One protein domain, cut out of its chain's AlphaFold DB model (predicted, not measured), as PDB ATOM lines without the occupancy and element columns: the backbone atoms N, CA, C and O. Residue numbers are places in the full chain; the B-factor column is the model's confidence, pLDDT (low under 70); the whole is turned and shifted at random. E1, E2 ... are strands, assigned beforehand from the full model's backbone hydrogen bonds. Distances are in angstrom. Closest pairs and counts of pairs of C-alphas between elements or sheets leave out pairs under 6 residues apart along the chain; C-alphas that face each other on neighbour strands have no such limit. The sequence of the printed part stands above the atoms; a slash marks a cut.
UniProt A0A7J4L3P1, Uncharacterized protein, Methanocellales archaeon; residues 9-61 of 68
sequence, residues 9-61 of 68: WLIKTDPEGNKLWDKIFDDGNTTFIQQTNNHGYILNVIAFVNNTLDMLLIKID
ATOM      1  N   TRP A   9     233.590 207.053 347.668       91.31
ATOM      2  CA  TRP A   9     234.394 205.901 348.065       91.31
ATOM      3  C   TRP A   9     234.121 204.733 347.120       91.31
ATOM      4  O   TRP A   9     233.012 204.198 347.072       91.31
ATOM      5  N   LEU A  10     235.133 204.356 346.347       92.94
ATOM      6  CA  LEU A  10     235.082 203.221 345.437       92.94
ATOM      7  C   LEU A  10     235.782 202.030 346.067       92.94
ATOM      8  O   LEU A  10     236.919 202.144 346.521       92.94
ATOM      9  N   ILE A  11     235.124 200.876 346.018       95.31
ATOM     10  CA  ILE A  11     235.649 199.613 346.529       95.31
ATOM     11  C   ILE A  11     235.575 198.591 345.403       95.31
ATOM     12  O   ILE A  11     234.516 198.390 344.807       95.31
ATOM     13  N   LYS A  12     236.696 197.923 345.134       95.62
ATOM     14  CA  LYS A  12     236.731 196.743 344.277       95.62
ATOM     15  C   LYS A  12     236.862 195.500 345.138       95.62
ATOM     16  O   LYS A  12     237.752 195.427 345.987       95.62
ATOM     17  N   THR A  13     236.024 194.511 344.865       97.06
ATOM     18  CA  THR A  13     236.096 193.192 345.489       97.06
ATOM     19  C   THR A  13     236.418 192.111 344.463       97.06
ATOM     20  O   THR A  13     236.272 192.319 343.255       97.06
ATOM     21  N   ASP A  14     236.878 190.963 344.946       96.00
ATOM     22  CA  ASP A  14     236.845 189.711 344.192       96.00
ATOM     23  C   ASP A  14     235.405 189.132 344.163       96.00
ATOM     24  O   ASP A  14     234.492 189.723 344.762       96.00
ATOM     25  N   PRO A  15     235.159 188.024 343.435       96.69
ATOM     26  CA  PRO A  15     233.847 187.370 343.399       96.69
ATOM     27  C   PRO A  15     233.348 186.873 344.762       96.69
ATOM     28  O   PRO A  15     232.139 186.755 344.963       96.69
ATOM     29  N   GLU A  16     234.254 186.597 345.696       98.19
ATOM     30  CA  GLU A  16     233.962 186.157 347.059       98.19
ATOM     31  C   GLU A  16     233.640 187.327 348.010       98.19
ATOM     32  O   GLU A  16     233.207 187.106 349.141       98.19
ATOM     33  N   GLY A  17     233.809 188.572 347.556       97.00
ATOM     34  CA  GLY A  17     233.547 189.787 348.325       97.00
ATOM     35  C   GLY A  17     234.746 190.304 349.127       97.00
ATOM     36  O   GLY A  17     234.600 191.277 349.870       97.00
ATOM     37  N   ASN A  18     235.940 189.721 348.980       98.00
ATOM     38  CA  ASN A  18     237.146 190.250 349.609       98.00
ATOM     39  C   ASN A  18     237.593 191.523 348.895       98.00
ATOM     40  O   ASN A  18     237.656 191.591 347.668       98.00
ATOM     41  N   LYS A  19     237.953 192.544 349.675       97.38
ATOM     42  CA  LYS A  19     238.444 193.813 349.137       97.38
ATOM     43  C   LYS A  19     239.793 193.620 348.438       97.38
ATOM     44  O   LYS A  19     240.777 193.264 349.080       97.38
ATOM     45  N   LEU A  20     239.840 193.952 347.150       96.62
ATOM     46  CA  LEU A  20     241.069 194.041 346.362       96.62
ATOM     47  C   LEU A  20     241.731 195.409 346.540       96.62
ATOM     48  O   LEU A  20     242.935 195.490 346.770       96.62
ATOM     49  N   TRP A  21     240.944 196.485 346.456       96.81
ATOM     50  CA  TRP A  21     241.393 197.848 346.735       96.81
ATOM     51  C   TRP A  21     240.218 198.770 347.057       96.81
ATOM     52  O   TRP A  21     239.064 198.463 346.752       96.81
ATOM     53  N   ASP A  22     240.530 199.924 347.638       95.94
ATOM     54  CA  ASP A  22     239.605 201.043 347.758       95.94
ATOM     55  C   ASP A  22     240.285 202.388 347.468       95.94
ATOM     56  O   ASP A  22     241.501 202.531 347.619       95.94
ATOM     57  N   LYS A  23     239.500 203.352 346.974       92.31
ATOM     58  CA  LYS A  23     239.942 204.696 346.587       92.31
ATOM     59  C   LYS A  23     238.902 205.726 347.003       92.31
ATOM     60  O   LYS A  23     237.704 205.483 346.866       92.31
ATOM     61  N   ILE A  24     239.372 206.876 347.463       89.50
ATOM     62  CA  ILE A  24     238.538 208.045 347.737       89.50
ATOM     63  C   ILE A  24     238.802 209.061 346.626       89.50
ATOM     64  O   ILE A  24     239.960 209.362 346.334       89.50
ATOM     65  N   PHE A  25     237.734 209.541 345.995       85.00
ATOM     66  CA  PHE A  25     237.771 210.627 345.019       85.00
ATOM     67  C   PHE A  25     237.017 211.823 345.594       85.00
ATOM     68  O   PHE A  25     235.794 211.773 345.724       85.00
ATOM     69  N   ASP A  26     237.756 212.881 345.921       83.50
ATOM     70  CA  ASP A  26     237.232 214.100 346.558       83.50
ATOM     71  C   ASP A  26     236.805 215.176 345.540       83.50
ATOM     72  O   ASP A  26     236.395 216.277 345.911       83.50
ATOM     73  N   ASP A  27     236.880 214.843 344.248       77.50
ATOM     74  CA  ASP A  27     236.554 215.728 343.125       77.50
ATOM     75  C   ASP A  27     235.037 215.861 342.882       77.50
ATOM     76  O   ASP A  27     234.614 216.531 341.941       77.50
ATOM     77  N   GLY A  28     234.203 215.223 343.711       83.44
ATOM     78  CA  GLY A  28     232.747 215.321 343.656       83.44
ATOM     79  C   GLY A  28     232.017 213.982 343.784       83.44
ATOM     80  O   GLY A  28     232.554 212.959 344.219       83.44
ATOM     81  N   ASN A  29     230.745 213.995 343.386       87.38
ATOM     82  CA  ASN A  29     229.872 212.829 343.470       87.38
ATOM     83  C   ASN A  29     229.934 212.020 342.174       87.38
ATOM     84  O   ASN A  29     229.560 212.506 341.104       87.38
ATOM     85  N   THR A  30     230.373 210.767 342.278       89.75
ATOM     86  CA  THR A  30     230.361 209.816 341.167       89.75
ATOM     87  C   THR A  30     228.921 209.415 340.884       89.75
ATOM     88  O   THR A  30     228.240 208.859 341.744       89.75
ATOM     89  N   THR A  31     228.452 209.685 339.674       91.06
ATOM     90  CA  THR A  31     227.087 209.356 339.237       91.06
ATOM     91  C   THR A  31     227.032 208.064 338.437       91.06
ATOM     92  O   THR A  31     225.989 207.417 338.364       91.06
ATOM     93  N   PHE A  32     228.157 207.677 337.839       92.06
ATOM     94  CA  PHE A  32     228.254 206.509 336.983       92.06
ATOM     95  C   PHE A  32     229.665 205.930 337.012       92.06
ATOM     96  O   PHE A  32     230.647 206.671 337.032       92.06
ATOM     97  N   ILE A  33     229.755 204.601 336.958       94.06
ATOM     98  CA  ILE A  33     231.003 203.861 336.789       94.06
ATOM     99  C   ILE A  33     230.796 202.728 335.785       94.06
ATOM    100  O   ILE A  33     229.813 201.990 335.854       94.06
ATOM    101  N   GLN A  34     231.744 202.563 334.866       95.88
ATOM    102  CA  GLN A  34     231.759 201.460 333.912       95.88
ATOM    103  C   GLN A  34     233.152 200.857 333.807       95.88
ATOM    104  O   GLN A  34     234.128 201.552 333.525       95.88
ATOM    105  N   GLN A  35     233.237 199.540 333.993       95.00
ATOM    106  CA  GLN A  35     234.457 198.798 333.707       95.00
ATOM    107  C   GLN A  35     234.656 198.673 332.192       95.00
ATOM    108  O   GLN A  35     233.716 198.478 331.423       95.00
ATOM    109  N   THR A  36     235.905 198.777 331.769       94.81
ATOM    110  CA  THR A  36     236.338 198.658 330.377       94.81
ATOM    111  C   THR A  36     236.944 197.279 330.114       94.81
ATOM    112  O   THR A  36     237.378 196.588 331.035       94.81
ATOM    113  N   ASN A  37     237.032 196.883 328.841       93.81
ATOM    114  CA  ASN A  37     237.540 195.561 328.446       93.81
ATOM    115  C   ASN A  37     239.001 195.302 328.857       93.81
ATOM    116  O   ASN A  37     239.419 194.153 328.940       93.81
ATOM    117  N   ASN A  38     239.788 196.352 329.117       91.81
ATOM    118  CA  ASN A  38     241.163 196.228 329.611       91.81
ATOM    119  C   ASN A  38     241.249 196.277 331.150       91.81
ATOM    120  O   ASN A  38     242.323 196.515 331.697       91.81
ATOM    121  N   HIS A  39     240.130 196.042 331.838       92.50
ATOM    122  CA  HIS A  39     239.977 196.037 333.293       92.50
ATOM    123  C   HIS A  39     240.126 197.394 333.997       92.50
ATOM    124  O   HIS A  39     240.001 197.418 335.221       92.50
ATOM    125  N   GLY A  40     240.329 198.503 333.275       95.00
ATOM    126  CA  GLY A  40     240.209 199.858 333.827       95.00
ATOM    127  C   GLY A  40     238.753 200.306 333.972       95.00
ATOM    128  O   GLY A  40     237.834 199.559 333.625       95.00
ATOM    129  N   TYR A  41     238.529 201.540 334.422       95.69
ATOM    130  CA  TYR A  41     237.189 202.088 334.647       95.69
ATOM    131  C   TYR A  41     237.054 203.512 334.111       95.69
ATOM    132  O   TYR A  41     238.013 204.283 334.086       95.69
ATOM    133  N   ILE A  42     235.835 203.846 333.700       94.81
ATOM    134  CA  ILE A  42     235.401 205.194 333.350       94.81
ATOM    135  C   ILE A  42     234.380 205.624 334.398       94.81
ATOM    136  O   ILE A  42     233.430 204.886 334.665       94.81
ATOM    137  N   LEU A  43     234.578 206.805 334.974       93.75
ATOM    138  CA  LEU A  43     233.686 207.408 335.950       93.75
ATOM    139  C   LEU A  43     233.133 208.717 335.406       93.75
ATOM    140  O   LEU A  43     233.868 209.504 334.806       93.75
ATOM    141  N   ASN A  44     231.857 208.967 335.669       93.38
ATOM    142  CA  ASN A  44     231.282 210.298 335.565       93.38
ATOM    143  C   ASN A  44     231.191 210.898 336.967       93.38
ATOM    144  O   ASN A  44     230.627 210.268 337.865       93.38
ATOM    145  N   VAL A  45     231.746 212.092 337.147       90.56
ATOM    146  CA  VAL A  45     231.737 212.811 338.421       90.56
ATOM    147  C   VAL A  45     231.093 214.168 338.210       90.56
ATOM    148  O   VAL A  45     231.442 214.891 337.279       90.56
ATOM    149  N   ILE A  46     230.156 214.510 339.086       88.62
ATOM    150  CA  ILE A  46     229.587 215.848 339.155       88.62
ATOM    151  C   ILE A  46     230.298 216.610 340.269       88.62
ATOM    152  O   ILE A  46     230.240 216.217 341.439       88.62
ATOM    153  N   ALA A  47     230.941 217.709 339.889       85.19
ATOM    154  CA  ALA A  47     231.659 218.609 340.772       85.19
ATOM    155  C   ALA A  47     230.923 219.950 340.861       85.19
ATOM    156  O   ALA A  47     230.425 220.473 339.864       85.19
ATOM    157  N   PHE A  48     230.876 220.531 342.058       83.38
ATOM    158  CA  PHE A  48     230.425 221.908 342.244       83.38
ATOM    159  C   PHE A  48     231.650 222.818 342.300       83.38
ATOM    160  O   PHE A  48     232.350 222.864 343.311       83.38
ATOM    161  N   VAL A  49     231.908 223.546 341.215       79.62
ATOM    162  CA  VAL A  49     233.070 224.432 341.080       79.62
ATOM    163  C   VAL A  49     232.571 225.836 340.752       79.62
ATOM    164  O   VAL A  49     231.791 226.031 339.827       79.62
ATOM    165  N   ASN A  50     232.985 226.840 341.535       85.31
ATOM    166  CA  ASN A  50     232.624 228.251 341.320       85.31
ATOM    167  C   ASN A  50     231.110 228.497 341.108       85.31
ATOM    168  O   ASN A  50     230.710 229.210 340.189       85.31
ATOM    169  N   ASN A  51     230.264 227.902 341.957       82.88
ATOM    170  CA  ASN A  51     228.792 227.961 341.881       82.88
ATOM    171  C   ASN A  51     228.173 227.373 340.598       82.88
ATOM    172  O   ASN A  51     227.004 227.627 340.314       82.88
ATOM    173  N   THR A  52     228.928 226.578 339.842       84.56
ATOM    174  CA  THR A  52     228.457 225.883 338.641       84.56
ATOM    175  C   THR A  52     228.625 224.377 338.812       84.56
ATOM    176  O   THR A  52     229.517 223.909 339.521       84.56
ATOM    177  N   LEU A  53     227.717 223.623 338.194       84.88
ATOM    178  CA  LEU A  53     227.825 222.178 338.066       84.88
ATOM    179  C   LEU A  53     228.710 221.844 336.871       84.88
ATOM    180  O   LEU A  53     228.311 222.082 335.732       84.88
ATOM    181  N   ASP A  54     229.861 221.244 337.147       88.38
ATOM    182  CA  ASP A  54     230.744 220.693 336.131       88.38
ATOM    183  C   ASP A  54     230.634 219.170 336.117       88.38
ATOM    184  O   ASP A  54     230.524 218.512 337.156       88.38
ATOM    185  N   MET A  55     230.661 218.603 334.914       88.75
ATOM    186  CA  MET A  55     230.675 217.162 334.706       88.75
ATOM    187  C   MET A  55     232.056 216.748 334.207       88.75
ATOM    188  O   MET A  55     232.497 217.173 333.138       88.75
ATOM    189  N   LEU A  56     232.720 215.897 334.979       88.19
ATOM    190  CA  LEU A  56     234.049 215.380 334.695       88.19
ATOM    191  C   LEU A  56     233.962 213.913 334.282       88.19
ATOM    192  O   LEU A  56     233.184 213.131 334.834       88.19
ATOM    193  N   LEU A  57     234.796 213.536 333.316       91.50
ATOM    194  CA  LEU A  57     235.022 212.145 332.953       91.50
ATOM    195  C   LEU A  57     236.397 211.735 333.475       91.50
ATOM    196  O   LEU A  57     237.412 212.268 333.031       91.50
ATOM    197  N   ILE A  58     236.431 210.784 334.403       91.25
ATOM    198  CA  ILE A  58     237.668 210.281 334.998       91.25
ATOM    199  C   ILE A  58     237.933 208.881 334.461       91.25
ATOM    200  O   ILE A  58     237.031 208.045 334.395       91.25
ATOM    201  N   LYS A  59     239.183 208.610 334.085       93.69
ATOM    202  CA  LYS A  59     239.628 207.277 333.689       93.69
ATOM    203  C   LYS A  59     240.647 206.756 334.691       93.69
ATOM    204  O   LYS A  59     241.622 207.438 334.998       93.69
ATOM    205  N   ILE A  60     240.432 205.533 335.156       95.06
ATOM    206  CA  ILE A  60     241.352 204.837 336.058       95.06
ATOM    207  C   ILE A  60     241.762 203.482 335.489       95.06
ATOM    208  O   ILE A  60     241.032 202.859 334.714       95.06
ATOM    209  N   ASP A  61     242.948 203.025 335.870       96.06
ATOM    210  CA  ASP A  61     243.441 201.687 335.564       96.06
ATOM    211  C   ASP A  61     242.758 200.611 336.434       96.06
ATOM    212  O   ASP A  61     241.895 200.890 337.272       96.06
TER     213      ASP A  61
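AT A GLANCE: This is residues 9 to 61 of the 68 residues of an uncharacterized protein of Methanocellales archaeon (UniProt A0A7J4L3P1). A loose, elongated model of two separate pieces: a two-stranded hairpin, E1 and E2, and a twisted three-stranded sheet, E3 to E5, offset lengthwise with open space between. The hairpin's turn near Glu 16 and the sheet's turn near Asn 50 make the two far ends. The printed part has 53 residues with no named helix and five strands, E1 to E5 along the chain; the class is all strand. Both sheets, E1 - E2 and E3 - E4 - E5, are antiparallel. The radius of gyration of the C-alphas is 12.8 A, and the spans are 42 by 21 by 14 A.

HOW THE PARTS SIT: E1, residues 9 to 13, and E2, residues 19 to 25, form a hairpin at 163 degrees; N 10 and O 23 are 2.9 A apart, within hydrogen-bond range. E2 and E3, residues 29 to 35, are apart. E3 forms a hairpin with E4, residues 41 to 49, at 166 degrees, with N 31 and O 44 at 2.9 A. E4 and E5, residues 52 to 60, form a hairpin at 156 degrees, with N 43 and O 58 at 2.8 A. E3, E4 and E5 make a meander, each strand the antiparallel neighbour of the one before; E3 and E5 are its edge strands. This sheet is only just strongly twisted, its C-alphas lying up to 4.3 A off the best plane. E1 is apart from E3, E4 and E5, and E2 from E4 and E5.

IN THESE COORDINATES: E1 begins at C-alpha 9, (234.394, 205.901, 348.065), and E5 ends at C-alpha 60, (241.352, 204.837, 336.058). E4 spans 23.6 A and E5 24.8 A; E1 spans 13.1 A, E2 17.3 A and E3 17.7 A.

THE WHOLE: The two farthest C-alphas, of Glu 16 and Asn 50, are 42.5 A apart. The printed part has no cut, and its four links are tight. Mean pLDDT of the printed part is 91.4; no printed residue is under 70.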